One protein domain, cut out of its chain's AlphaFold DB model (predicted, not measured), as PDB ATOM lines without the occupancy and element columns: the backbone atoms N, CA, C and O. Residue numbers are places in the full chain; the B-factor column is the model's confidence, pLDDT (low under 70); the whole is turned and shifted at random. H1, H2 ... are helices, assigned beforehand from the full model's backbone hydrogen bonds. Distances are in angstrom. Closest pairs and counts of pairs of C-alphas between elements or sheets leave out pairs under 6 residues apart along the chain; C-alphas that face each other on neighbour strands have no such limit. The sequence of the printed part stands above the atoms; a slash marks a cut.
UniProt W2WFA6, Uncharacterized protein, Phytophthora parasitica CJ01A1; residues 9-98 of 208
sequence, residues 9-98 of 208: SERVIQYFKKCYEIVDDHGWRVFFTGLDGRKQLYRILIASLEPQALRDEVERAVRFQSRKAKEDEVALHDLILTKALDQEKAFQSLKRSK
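What this domain is: This is residues 9 to 98 of the 208 residues of an uncharacterized protein of Phytophthora parasitica CJ01A1 (UniProt W2WFA6). Long helix H6 crosses H4 and the first residues of H1, and its residues 88 to 98 stick out as an arm; H3 and H4 form a helical hairpin, with short H2 between H1 and H3. The printed part has 90 residues with six named helices, H1 to H6, and no named strand: all helix. It is only just compact, close to loose (radius of gyration of the C-alphas 14.3 A), spanning 50 by 28 by 18 A.

Where its parts are: H1, residues 9 to 25, begins at C-alpha 9 (233.456, 211.684, 162.731). H2 is 28 to 32, H3 34 to 47, H4 52 to 64, H5 67 to 70. H6, 73 to 98, 37.5 A long, ends at C-alpha 98 (241.893, 198.654, 183.847).

How they stand to each other: H4 touches H6 at a steep tilt of 52 degrees, opposite ways; their closest C-alphas, Val 58 and Ile 80, are 6.3 A apart. Every O i to N i+4 pair is within hydrogen-bond range in H1, H3, H4 and H6; H2 has 0 of 1, but 2 of 2 O i to N i+3; H5 is too short.

The domain as a whole: The printed part has no cut. The five links are tight. Residue 68 is under 70 in pLDDT.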
ATOM      1  N   SER A   9     233.866 210.636 163.667       91.75
ATOM      2  CA  SER A   9     233.456 211.684 162.731       91.75
ATOM      3  C   SER A   9     232.407 211.150 161.766       91.75
ATOM      4  O   SER A   9     231.347 211.755 161.606       91.75
ATOM      5  N   GLU A  10     232.658 209.967 161.205       93.44
ATOM      6  CA  GLU A  10     231.719 209.292 160.309       93.44
ATOM      7  C   GLU A  10     230.403 208.969 161.028       93.44
ATOM      8  O   GLU A  10     229.327 209.269 160.511       93.44
ATOM      9  N   ARG A  11     230.467 208.491 162.280       93.50
ATOM     10  CA  ARG A  11     229.281 208.291 163.131       93.50
ATOM     11  C   ARG A  11     228.406 209.537 163.248       93.50
ATOM     12  O   ARG A  11     227.177 209.438 163.218       93.50
ATOM     13  N   VAL A  12     229.024 210.704 163.449       92.88
ATOM     14  CA  VAL A  12     228.297 211.975 163.587       92.88
ATOM     15  C   VAL A  12     227.661 212.338 162.253       92.88
ATOM     16  O   VAL A  12     226.468 212.625 162.209       92.88
ATOM     17  N   ILE A  13     228.414 212.256 161.157       93.38
ATOM     18  CA  ILE A  13     227.915 212.586 159.819       93.38
ATOM     19  C   ILE A  13     226.726 211.691 159.446       93.38
ATOM     20  O   ILE A  13     225.684 212.191 159.022       93.38
ATOM     21  N   GLN A  14     226.847 210.379 159.646       94.06
ATOM     22  CA  GLN A  14     225.771 209.424 159.379       94.06
ATOM     23  C   GLN A  14     224.539 209.687 160.241       94.06
ATOM     24  O   GLN A  14     223.415 209.580 159.759       94.06
ATOM     25  N   TYR A  15     224.734 210.079 161.503       93.88
ATOM     26  CA  TYR A  15     223.630 210.463 162.371       93.88
ATOM     27  C   TYR A  15     222.833 211.642 161.800       93.88
ATOM     28  O   TYR A  15     221.608 211.554 161.707       93.88
ATOM     29  N   PHE A  16     223.510 212.714 161.379       92.81
ATOM     30  CA  PHE A  16     222.845 213.871 160.777       92.81
ATOM     31  C   PHE A  16     222.153 213.504 159.461       92.81
ATOM     32  O   PHE A  16     220.983 213.840 159.288       92.81
ATOM     33  N   LYS A  17     222.828 212.758 158.572       93.12
ATOM     34  CA  LYS A  17     222.239 212.274 157.310       93.12
ATOM     35  C   LYS A  17     220.946 211.501 157.552       93.12
ATOM     36  O   LYS A  17     219.912 211.874 157.016       93.12
ATOM     37  N   LYS A  18     220.982 210.512 158.449       93.38
ATOM     38  CA  LYS A  18     219.816 209.693 158.794       93.38
ATOM     39  C   LYS A  18     218.669 210.522 159.375       93.38
ATOM     40  O   LYS A  18     217.508 210.251 159.090       93.38
ATOM     41  N   CYS A  19     218.970 211.537 160.184       91.12
ATOM     42  CA  CYS A  19     217.936 212.433 160.700       91.12
ATOM     43  C   CYS A  19     217.269 213.237 159.577       91.12
ATOM     44  O   CYS A  19     216.050 213.377 159.585       91.12
ATOM     45  N   TYR A  20     218.043 213.737 158.610       91.62
ATOM     46  CA  TYR A  20     217.491 214.456 157.462       91.62
ATOM     47  C   TYR A  20     216.701 213.558 156.518       91.62
ATOM     48  O   TYR A  20     215.618 213.957 156.104       91.62
ATOM     49  N   GLU A  21     217.179 212.343 156.257       94.00
ATOM     50  CA  GLU A  21     216.445 211.335 155.485       94.00
ATOM     51  C   GLU A  21     215.067 211.069 156.107       94.00
ATOM     52  O   GLU A  21     214.060 211.188 155.424       94.00
ATOM     53  N   ILE A  22     214.989 210.859 157.427       93.19
ATOM     54  CA  ILE A  22     213.706 210.671 158.131       93.19
ATOM     55  C   ILE A  22     212.798 211.904 157.990       93.19
ATOM     56  O   ILE A  22     211.593 211.782 157.769       93.19
ATOM     57  N   VAL A  23     213.358 213.107 158.143       91.69
ATOM     58  CA  VAL A  23     212.599 214.358 157.988       91.69
ATOM     59  C   VAL A  23     212.049 214.500 156.566       91.69
ATOM     60  O   VAL A  23     210.935 215.001 156.392       91.69
ATOM     61  N   ASP A  24     212.804 214.056 155.568       91.56
ATOM     62  CA  ASP A  24     212.437 214.135 154.158       91.56
ATOM     63  C   ASP A  24     211.415 213.080 153.757       91.56
ATOM     64  O   ASP A  24     210.409 213.426 153.136       91.56
ATOM     65  N   ASP A  25     211.608 211.838 154.193       94.50
ATOM     66  CA  ASP A  25     210.703 210.714 153.942       94.50
ATOM     67  C   ASP A  25     209.293 210.988 154.481       94.50
ATOM     68  O   ASP A  25     208.290 210.586 153.888       94.50
ATOM     69  N   HIS A  26     209.197 211.723 155.591       92.44
ATOM     70  CA  HIS A  26     207.922 212.133 156.180       92.44
ATOM     71  C   HIS A  26     207.408 213.495 155.690       92.44
ATOM     72  O   HIS A  26     206.349 213.948 156.132       92.44
ATOM     73  N   GLY A  27     208.138 214.179 154.805       90.62
ATOM     74  CA  GLY A  27     207.775 215.511 154.319       90.62
ATOM     75  C   GLY A  27     207.768 216.585 155.414       90.62
ATOM     76  O   GLY A  27     207.144 217.635 155.258       90.62
ATOM     77  N   TRP A  28     208.454 216.358 156.537       92.56
ATOM     78  CA  TRP A  28     208.465 217.262 157.690       92.56
ATOM     79  C   TRP A  28     209.358 218.481 157.510       92.56
ATOM     80  O   TRP A  28     209.323 219.394 158.337       92.56
ATOM     81  N   ARG A  29     210.121 218.544 156.415       88.81
ATOM     82  CA  ARG A  29     210.991 219.679 156.089       88.81
ATOM     83  C   ARG A  29     210.268 221.024 156.218       88.81
ATOM     84  O   ARG A  29     210.862 221.983 156.702       88.81
ATOM     85  N   VAL A  30     208.983 221.080 155.857       89.19
ATOM     86  CA  VAL A  30     208.150 222.292 155.949       89.19
ATOM     87  C   VAL A  30     208.029 222.837 157.378       89.19
ATOM     88  O   VAL A  30     208.066 224.052 157.562       89.19
ATOM     89  N   PHE A  31     207.987 221.975 158.400       86.62
ATOM     90  CA  PHE A  31     207.883 222.375 159.811       86.62
ATOM     91  C   PHE A  31     209.189 222.939 160.372       86.62
ATOM     92  O   PHE A  31     209.183 223.637 161.385       86.62
ATOM     93  N   PHE A  32     210.309 222.658 159.707       88.75
ATOM     94  CA  PHE A  32     211.633 223.122 160.110       88.75
ATOM     95  C   PHE A  32     212.111 224.344 159.317       88.75
ATOM     96  O   PHE A  32     213.248 224.788 159.481       88.75
ATOM     97  N   THR A  33     211.243 224.925 158.486       87.62
ATOM     98  CA  THR A  33     211.537 226.174 157.776       87.62
ATOM     99  C   THR A  33     211.505 227.385 158.723       87.62
ATOM    100  O   THR A  33     210.835 227.390 159.755       87.62
ATOM    101  N   GLY A  34     212.271 228.431 158.396       87.44
ATOM    102  CA  GLY A  34     212.370 229.647 159.216       87.44
ATOM    103  C   GLY A  34     213.359 229.552 160.389       87.44
ATOM    104  O   GLY A  34     214.176 228.637 160.479       87.44
ATOM    105  N   LEU A  35     213.363 230.559 161.268       83.12
ATOM    106  CA  LEU A  35     214.271 230.600 162.427       83.12
ATOM    107  C   LEU A  35     213.806 229.662 163.549       83.12
ATOM    108  O   LEU A  35     214.612 228.899 164.082       83.12
ATOM    109  N   ASP A  36     212.514 229.677 163.869       86.38
ATOM    110  CA  ASP A  36     211.951 228.859 164.947       86.38
ATOM    111  C   ASP A  36     211.861 227.378 164.566       86.38
ATOM    112  O   ASP A  36     212.168 226.513 165.387       86.38
ATOM    113  N   GLY A  37     211.549 227.082 163.297       88.44
ATOM    114  CA  GLY A  37     211.590 225.722 162.760       88.44
ATOM    115  C   GLY A  37     212.989 225.111 162.859       88.44
ATOM    116  O   GLY A  37     213.144 224.011 163.384       88.44
ATOM    117  N   ARG A  38     214.036 225.854 162.472       88.00
ATOM    118  CA  ARG A  38     215.432 225.401 162.619       88.00
ATOM    119  C   ARG A  38     215.829 225.177 164.077       88.00
ATOM    120  O   ARG A  38     216.430 224.158 164.400       88.00
ATOM    121  N   LYS A  39     215.424 226.067 164.990       87.94
ATOM    122  CA  LYS A  39     215.623 225.864 166.438       87.94
ATOM    123  C   LYS A  39     214.964 224.573 166.921       87.94
ATOM    124  O   LYS A  39     215.552 223.845 167.721       87.94
ATOM    125  N   GLN A  40     213.757 224.280 166.445       89.25
ATOM    126  CA  GLN A  40     213.047 223.056 166.798       89.25
ATOM    127  C   GLN A  40     213.737 221.811 166.227       89.25
ATOM    128  O   GLN A  40     213.885 220.826 166.950       89.25
ATOM    129  N   LEU A  41     214.238 221.878 164.990       90.56
ATOM    130  CA  LEU A  41     215.039 220.818 164.378       90.56
ATOM    131  C   LEU A  41     216.272 220.491 165.227       90.56
ATOM    132  O   LEU A  41     216.483 219.337 165.588       90.56
ATOM    133  N   TYR A  42     217.042 221.500 165.633       90.88
ATOM    134  CA  TYR A  42     218.224 221.305 166.477       90.88
ATOM    135  C   TYR A  42     217.880 220.705 167.842       90.88
ATOM    136  O   TYR A  42     218.608 219.859 168.356       90.88
ATOM    137  N   ARG A  43     216.743 221.095 168.435       90.19
ATOM    138  CA  ARG A  43     216.258 220.478 169.679       90.19
ATOM    139  C   ARG A  43     215.953 218.995 169.490       90.19
ATOM    140  O   ARG A  43     216.319 218.207 170.356       90.19
ATOM    141  N   ILE A  44     215.319 218.623 168.380       91.44
ATOM    142  CA  ILE A  44     215.025 217.222 168.050       91.44
ATOM    143  C   ILE A  44     216.321 216.452 167.779       91.44
ATOM    144  O   ILE A  44     216.486 215.355 168.312       91.44
ATOM    145  N   LEU A  45     217.267 217.041 167.042       92.06
ATOM    146  CA  LEU A  45     218.591 216.463 166.801       92.06
ATOM    147  C   LEU A  45     219.365 216.237 168.100       92.06
ATOM    148  O   LEU A  45     220.063 215.244 168.208       92.06
ATOM    149  N   ILE A  46     219.249 217.102 169.106       91.88
ATOM    150  CA  ILE A  46     219.875 216.841 170.410       91.88
ATOM    151  C   ILE A  46     219.101 215.749 171.157       91.88
ATOM    152  O   ILE A  46     219.704 214.805 171.656       91.88
ATOM    153  N   ALA A  47     217.770 215.840 171.219       91.31
ATOM    154  CA  ALA A  47     216.930 214.899 171.965       91.31
ATOM    155  C   ALA A  47     217.050 213.446 171.462       91.31
ATOM    156  O   ALA A  47     216.992 212.504 172.259       91.31
ATOM    157  N   SER A  48     217.270 213.286 170.156       90.69
ATOM    158  CA  SER A  48     217.382 211.996 169.463       90.69
ATOM    159  C   SER A  48     218.803 211.419 169.476       90.69
ATOM    160  O   SER A  48     219.042 210.355 168.904       90.69
ATOM    161  N   LEU A  49     219.759 212.085 170.140       91.88
ATOM    162  CA  LEU A  49     221.096 211.533 170.324       91.88
ATOM    163  C   LEU A  49     221.044 210.303 171.229       91.88
ATOM    164  O   LEU A  49     220.638 210.350 172.391       91.88
ATOM    165  N   GLU A  50     221.576 209.219 170.693       86.75
ATOM    166  CA  GLU A  50     222.003 208.047 171.443       86.75
ATOM    167  C   GLU A  50     223.495 207.878 171.219       86.75
ATOM    168  O   GLU A  50     223.909 207.978 170.062       86.75
ATOM    169  N   PRO A  51     224.302 207.621 172.262       87.75
ATOM    170  CA  PRO A  51     223.934 207.230 173.633       87.75
ATOM    171  C   PRO A  51     223.466 208.383 174.552       87.75
ATOM    172  O   PRO A  51     223.876 209.530 174.383       87.75
ATOM    173  N   GLN A  52     222.659 208.071 175.582       87.94
ATOM    174  CA  GLN A  52     222.080 209.077 176.500       87.94
ATOM    175  C   GLN A  52     223.134 209.950 177.199       87.94
ATOM    176  O   GLN A  52     222.944 211.152 177.343       87.94
ATOM    177  N   ALA A  53     224.279 209.371 177.570       89.31
ATOM    178  CA  ALA A  53     225.372 210.122 178.183       89.31
ATOM    179  C   ALA A  53     225.897 211.247 177.270       89.31
ATOM    180  O   ALA A  53     226.218 212.332 177.753       89.31
ATOM    181  N   LEU A  54     225.972 211.009 175.952       92.00
ATOM    182  CA  LEU A  54     226.357 212.024 174.966       92.00
ATOM    183  C   LEU A  54     225.304 213.124 174.884       92.00
ATOM    184  O   LEU A  54     225.640 214.306 174.917       92.00
ATOM    185  N   ARG A  55     224.028 212.736 174.836       93.81
ATOM    186  CA  ARG A  55     222.908 213.675 174.810       93.81
ATOM    187  C   ARG A  55     222.927 214.628 176.003       93.81
ATOM    188  O   ARG A  55     222.880 215.838 175.801       93.81
ATOM    189  N   ASP A  56     223.059 214.106 177.219       92.50
ATOM    190  CA  ASP A  56     223.064 214.919 178.440       92.50
ATOM    191  C   ASP A  56     224.254 215.889 178.476       92.50
ATOM    192  O   ASP A  56     224.167 217.007 178.994       92.50
ATOM    193  N   GLU A  57     225.397 215.464 177.937       91.19
ATOM    194  CA  GLU A  57     226.598 216.285 177.854       91.19
ATOM    195  C   GLU A  57     226.479 217.408 176.825       91.19
ATOM    196  O   GLU A  57     226.806 218.558 177.140       91.19
ATOM    197  N   VAL A  58     225.939 217.104 175.644       91.75
ATOM    198  CA  VAL A  58     225.626 218.098 174.615       91.75
ATOM    199  C   VAL A  58     224.566 219.069 175.125       91.75
ATOM    200  O   VAL A  58     224.753 220.278 175.018       91.75
ATOM    201  N   GLU A  59     223.497 218.594 175.766       91.56
ATOM    202  CA  GLU A  59     222.441 219.457 176.296       91.56
ATOM    203  C   GLU A  59     222.974 220.415 177.374       91.56
ATOM    204  O   GLU A  59     222.672 221.616 177.361       91.56
ATOM    205  N   ARG A  60     223.835 219.927 178.272       92.00
ATOM    206  CA  ARG A  60     224.530 220.768 179.255       92.00
ATOM    207  C   ARG A  60     225.441 221.789 178.572       92.00
ATOM    208  O   ARG A  60     225.402 222.968 178.927       92.00
ATOM    209  N   ALA A  61     226.230 221.378 177.582       89.56
ATOM    210  CA  ALA A  61     227.126 222.279 176.861       89.56
ATOM    211  C   ALA A  61     226.353 223.363 176.091       89.56
ATOM    212  O   ALA A  61     226.696 224.540 176.157       89.56
ATOM    213  N   VAL A  62     225.241 223.008 175.456       88.62
ATOM    214  CA  VAL A  62     224.341 223.947 174.778       88.62
ATOM    215  C   VAL A  62     223.710 224.951 175.759       88.62
ATOM    216  O   VAL A  62     223.515 226.122 175.426       88.62
ATOM    217  N   ARG A  63     223.382 224.524 176.987       85.38
ATOM    218  CA  ARG A  63     222.807 225.403 178.023       85.38
ATOM    219  C   ARG A  63     223.828 226.389 178.602       85.38
ATOM    220  O   ARG A  63     223.473 227.549 178.815       85.38
ATOM    221  N   PHE A  64     225.064 225.950 178.850       82.88
ATOM    222  CA  PHE A  64     226.032 226.714 179.652       82.88
ATOM    223  C   PHE A  64     227.257 227.232 178.889       82.88
ATOM    224  O   PHE A  64     227.868 228.193 179.339       82.88
ATOM    225  N   GLN A  65     227.625 226.620 177.763       75.50
ATOM    226  CA  GLN A  65     228.869 226.920 177.042       75.50
ATOM    227  C   GLN A  65     228.587 227.550 175.675       75.50
ATOM    228  O   GLN A  65     229.116 228.612 175.361       75.50
ATOM    229  N   SER A  66     227.687 226.951 174.894       71.75
ATOM    230  CA  SER A  66     227.507 227.291 173.480       71.75
ATOM    231  C   SER A  66     226.052 227.600 173.154       71.75
ATOM    232  O   SER A  66     225.363 226.811 172.511       71.75
ATOM    233  N   ARG A  67     225.579 228.794 173.541       71.69
ATOM    234  CA  ARG A  67     224.221 229.252 173.179       71.69
ATOM    235  C   ARG A  67     224.011 229.335 171.661       71.69
ATOM    236  O   ARG A  67     222.902 229.087 171.200       71.69
ATOM    237  N   LYS A  68     225.079 229.609 170.899       69.69
ATOM    238  CA  LYS A  68     225.075 229.681 169.426       69.69
ATOM    239  C   LYS A  68     224.757 228.343 168.746       69.69
ATOM    240  O   LYS A  68     224.142 228.341 167.690       69.69
ATOM    241  N   ALA A  69     225.065 227.211 169.383       70.94
ATOM    242  CA  ALA A  69     224.739 225.877 168.862       70.94
ATOM    243  C   ALA A  69     223.224 225.574 168.859       70.94
ATOM    244  O   ALA A  69     222.799 224.538 168.365       70.94
ATOM    245  N   LYS A  70     222.389 226.467 169.417       70.38
ATOM    246  CA  LYS A  70     220.924 226.415 169.265       70.38
ATOM    247  C   LYS A  70     220.418 227.117 168.010       70.38
ATOM    248  O   LYS A  70     219.218 227.092 167.765       70.38
ATOM    249  N   GLU A  71     221.281 227.822 167.293       75.19
ATOM    250  CA  GLU A  71     220.900 228.704 166.184       75.19
ATOM    251  C   GLU A  71     221.660 228.364 164.903       75.19
ATOM    252  O   GLU A  71     221.138 228.583 163.810       75.19
ATOM    253  N   ASP A  72     222.836 227.759 165.044       85.06
ATOM    254  CA  ASP A  72     223.688 227.325 163.949       85.06
ATOM    255  C   ASP A  72     223.899 225.806 163.976       85.06
ATOM    256  O   ASP A  72     224.323 225.233 164.984       85.06
ATOM    257  N   GLU A  73     223.600 225.174 162.844       85.19
ATOM    258  CA  GLU A  73     223.756 223.741 162.624       85.19
ATOM    259  C   GLU A  73     225.223 223.319 162.643       85.19
ATOM    260  O   GLU A  73     225.551 222.295 163.238       85.19
ATOM    261  N   VAL A  74     226.113 224.112 162.039       88.12
ATOM    262  CA  VAL A  74     227.543 223.778 161.971       88.12
ATOM    263  C   VAL A  74     228.127 223.784 163.380       88.12
ATOM    264  O   VAL A  74     228.781 222.830 163.798       88.12
ATOM    265  N   ALA A  75     227.782 224.801 164.173       89.88
ATOM    266  CA  ALA A  75     228.158 224.857 165.579       89.88
ATOM    267  C   ALA A  75     227.576 223.694 166.408       89.88
ATOM    268  O   ALA A  75     228.212 223.254 167.369       89.88
ATOM    269  N   LEU A  76     226.377 223.199 166.072       91.25
ATOM    270  CA  LEU A  76     225.797 222.019 166.716       91.25
ATOM    271  C   LEU A  76     226.553 220.741 166.341       91.25
ATOM    272  O   LEU A  76     226.879 219.948 167.225       91.25
ATOM    273  N   HIS A  77     226.843 220.557 165.055       92.88
ATOM    274  CA  HIS A  77     227.635 219.444 164.548       92.88
ATOM    275  C   HIS A  77     229.000 219.383 165.241       92.88
ATOM    276  O   HIS A  77     229.342 218.366 165.846       92.88
ATOM    277  N   ASP A  78     229.740 220.494 165.247       92.50
ATOM    278  CA  ASP A  78     231.078 220.570 165.839       92.50
ATOM    279  C   ASP A  78     231.054 220.312 167.347       92.50
ATOM    280  O   ASP A  78     231.949 219.661 167.897       92.50
ATOM    281  N   LEU A  79     230.004 220.774 168.032       93.56
ATOM    282  CA  LEU A  79     229.815 220.504 169.450       93.56
ATOM    283  C   LEU A  79     229.578 219.013 169.716       93.56
ATOM    284  O   LEU A  79     230.210 218.449 170.611       93.56
ATOM    285  N   ILE A  80     228.687 218.372 168.953       93.25
ATOM    286  CA  ILE A  80     228.400 216.938 169.089       93.25
ATOM    287  C   ILE A  80     229.658 216.124 168.788       93.25
ATOM    288  O   ILE A  80     229.994 215.229 169.563       93.25
ATOM    289  N   LEU A  81     230.385 216.470 167.724       93.94
ATOM    290  CA  LEU A  81     231.644 215.829 167.360       93.94
ATOM    291  C   LEU A  81     232.677 215.940 168.482       93.94
ATOM    292  O   LEU A  81     233.240 214.932 168.909       93.94
ATOM    293  N   THR A  82     232.872 217.145 169.021       94.25
ATOM    294  CA  THR A  82     233.808 217.381 170.128       94.25
ATOM    295  C   THR A  82     233.453 216.529 171.346       94.25
ATOM    296  O   THR A  82     234.317 215.858 171.908       94.25
ATOM    297  N   LYS A  83     232.172 216.492 171.737       93.94
ATOM    298  CA  LYS A  83     231.727 215.694 172.891       93.94
ATOM    299  C   LYS A  83     231.824 214.194 172.653       93.94
ATOM    300  O   LYS A  83     232.226 213.466 173.557       93.94
ATOM    301  N   ALA A  84     231.529 213.726 171.446       92.94
ATOM    302  CA  ALA A  84     231.681 212.320 171.102       92.94
ATOM    303  C   ALA A  84     233.158 211.884 171.149       92.94
ATOM    304  O   ALA A  84     233.467 210.810 171.671       92.94
ATOM    305  N   LEU A  85     234.081 212.730 170.677       93.00
ATOM    306  CA  LEU A  85     235.525 212.482 170.757       93.00
ATOM    307  C   LEU A  85     236.031 212.464 172.205       93.00
ATOM    308  O   LEU A  85     236.821 211.589 172.571       93.00
ATOM    309  N   ASP A  86     235.561 213.392 173.043       91.25
ATOM    310  CA  ASP A  86     235.898 213.429 174.470       91.25
ATOM    311  C   ASP A  86     235.453 212.142 175.185       91.25
ATOM    312  O   ASP A  86     236.219 211.561 175.964       91.25
ATOM    313  N   GLN A  87     234.249 211.649 174.881       89.50
ATOM    314  CA  GLN A  87     233.731 210.398 175.438       89.50
ATOM    315  C   GLN A  87     234.518 209.174 174.970       89.50
ATOM    316  O   GLN A  87     234.878 208.332 175.797       89.50
ATOM    317  N   GLU A  88     234.851 209.090 173.680       89.56
ATOM    318  CA  GLU A  88     235.687 208.014 173.136       89.56
ATOM    319  C   GLU A  88     237.059 207.999 173.826       89.56
ATOM    320  O   GLU A  88     237.525 206.971 174.324       89.56
ATOM    321  N   LYS A  89     237.688 209.170 173.968       89.88
ATOM    322  CA  LYS A  89     238.969 209.313 174.667       89.88
ATOM    323  C   LYS A  89     238.875 208.889 176.133       89.88
ATOM    324  O   LYS A  89     239.768 208.192 176.628       89.88
ATOM    325  N   ALA A  90     237.812 209.283 176.835       88.06
ATOM    326  CA  ALA A  90     237.581 208.899 178.225       88.06
ATOM    327  C   ALA A  90     237.390 207.380 178.371       88.06
ATOM    328  O   ALA A  90     238.002 206.761 179.248       88.06
ATOM    329  N   PHE A  91     236.614 206.763 177.478       86.38
ATOM    330  CA  PHE A  91     236.395 205.319 177.454       86.38
ATOM    331  C   PHE A  91     237.695 204.549 177.194       86.38
ATOM    332  O   PHE A  91     238.036 203.614 177.928       86.38
ATOM    333  N   GLN A  92     238.480 204.991 176.211       86.75
ATOM    334  CA  GLN A  92     239.765 204.378 175.880       86.75
ATOM    335  C   GLN A  92     240.787 204.531 177.014       86.75
ATOM    336  O   GLN A  92     241.520 203.586 177.321       86.75
ATOM    337  N   SER A  93     240.805 205.680 177.694       87.31
ATOM    338  CA  SER A  93     241.630 205.905 178.887       87.31
ATOM    339  C   SER A  93     241.251 204.955 180.030       87.31
ATOM    340  O   SER A  93     242.115 204.280 180.601       87.31
ATOM    341  N   LEU A  94     239.952 204.806 180.313       86.12
ATOM    342  CA  LEU A  94     239.453 203.890 181.341       86.12
ATOM    343  C   LEU A  94     239.805 202.426 181.025       86.12
ATOM    344  O   LEU A  94     240.209 201.673 181.917       86.12
ATOM    345  N   LYS A  95     239.705 202.024 179.752       85.88
ATOM    346  CA  LYS A  95     240.070 200.679 179.283       85.88
ATOM    347  C   LYS A  95     241.565 200.394 179.465       85.88
ATOM    348  O   LYS A  95     241.917 199.305 179.918       85.88
ATOM    349  N   ARG A  96     242.440 201.365 179.170       84.25
ATOM    350  CA  ARG A  96     243.894 201.260 179.414       84.25
ATOM    351  C   ARG A  96     244.210 201.169 180.909       84.25
ATOM    352  O   ARG A  96     244.974 200.297 181.308       84.25
ATOM    353  N   SER A  97     243.557 201.982 181.739       78.00
ATOM    354  CA  SER A  97     243.766 201.971 183.194       78.00
ATOM    355  C   SER A  97     243.336 200.654 183.860       78.00
ATOM    356  O   SER A  97     243.981 200.200 184.804       78.00
ATOM    357  N   LYS A  98     242.284 199.990 183.360       76.06
ATOM    358  CA  LYS A  98     241.893 198.654 183.847       76.06
ATOM    359  C   LYS A  98     242.918 197.568 183.507       76.06
ATOM    360  O   LYS A  98     243.135 196.688 184.334       76.06
TER     361      LYS A  98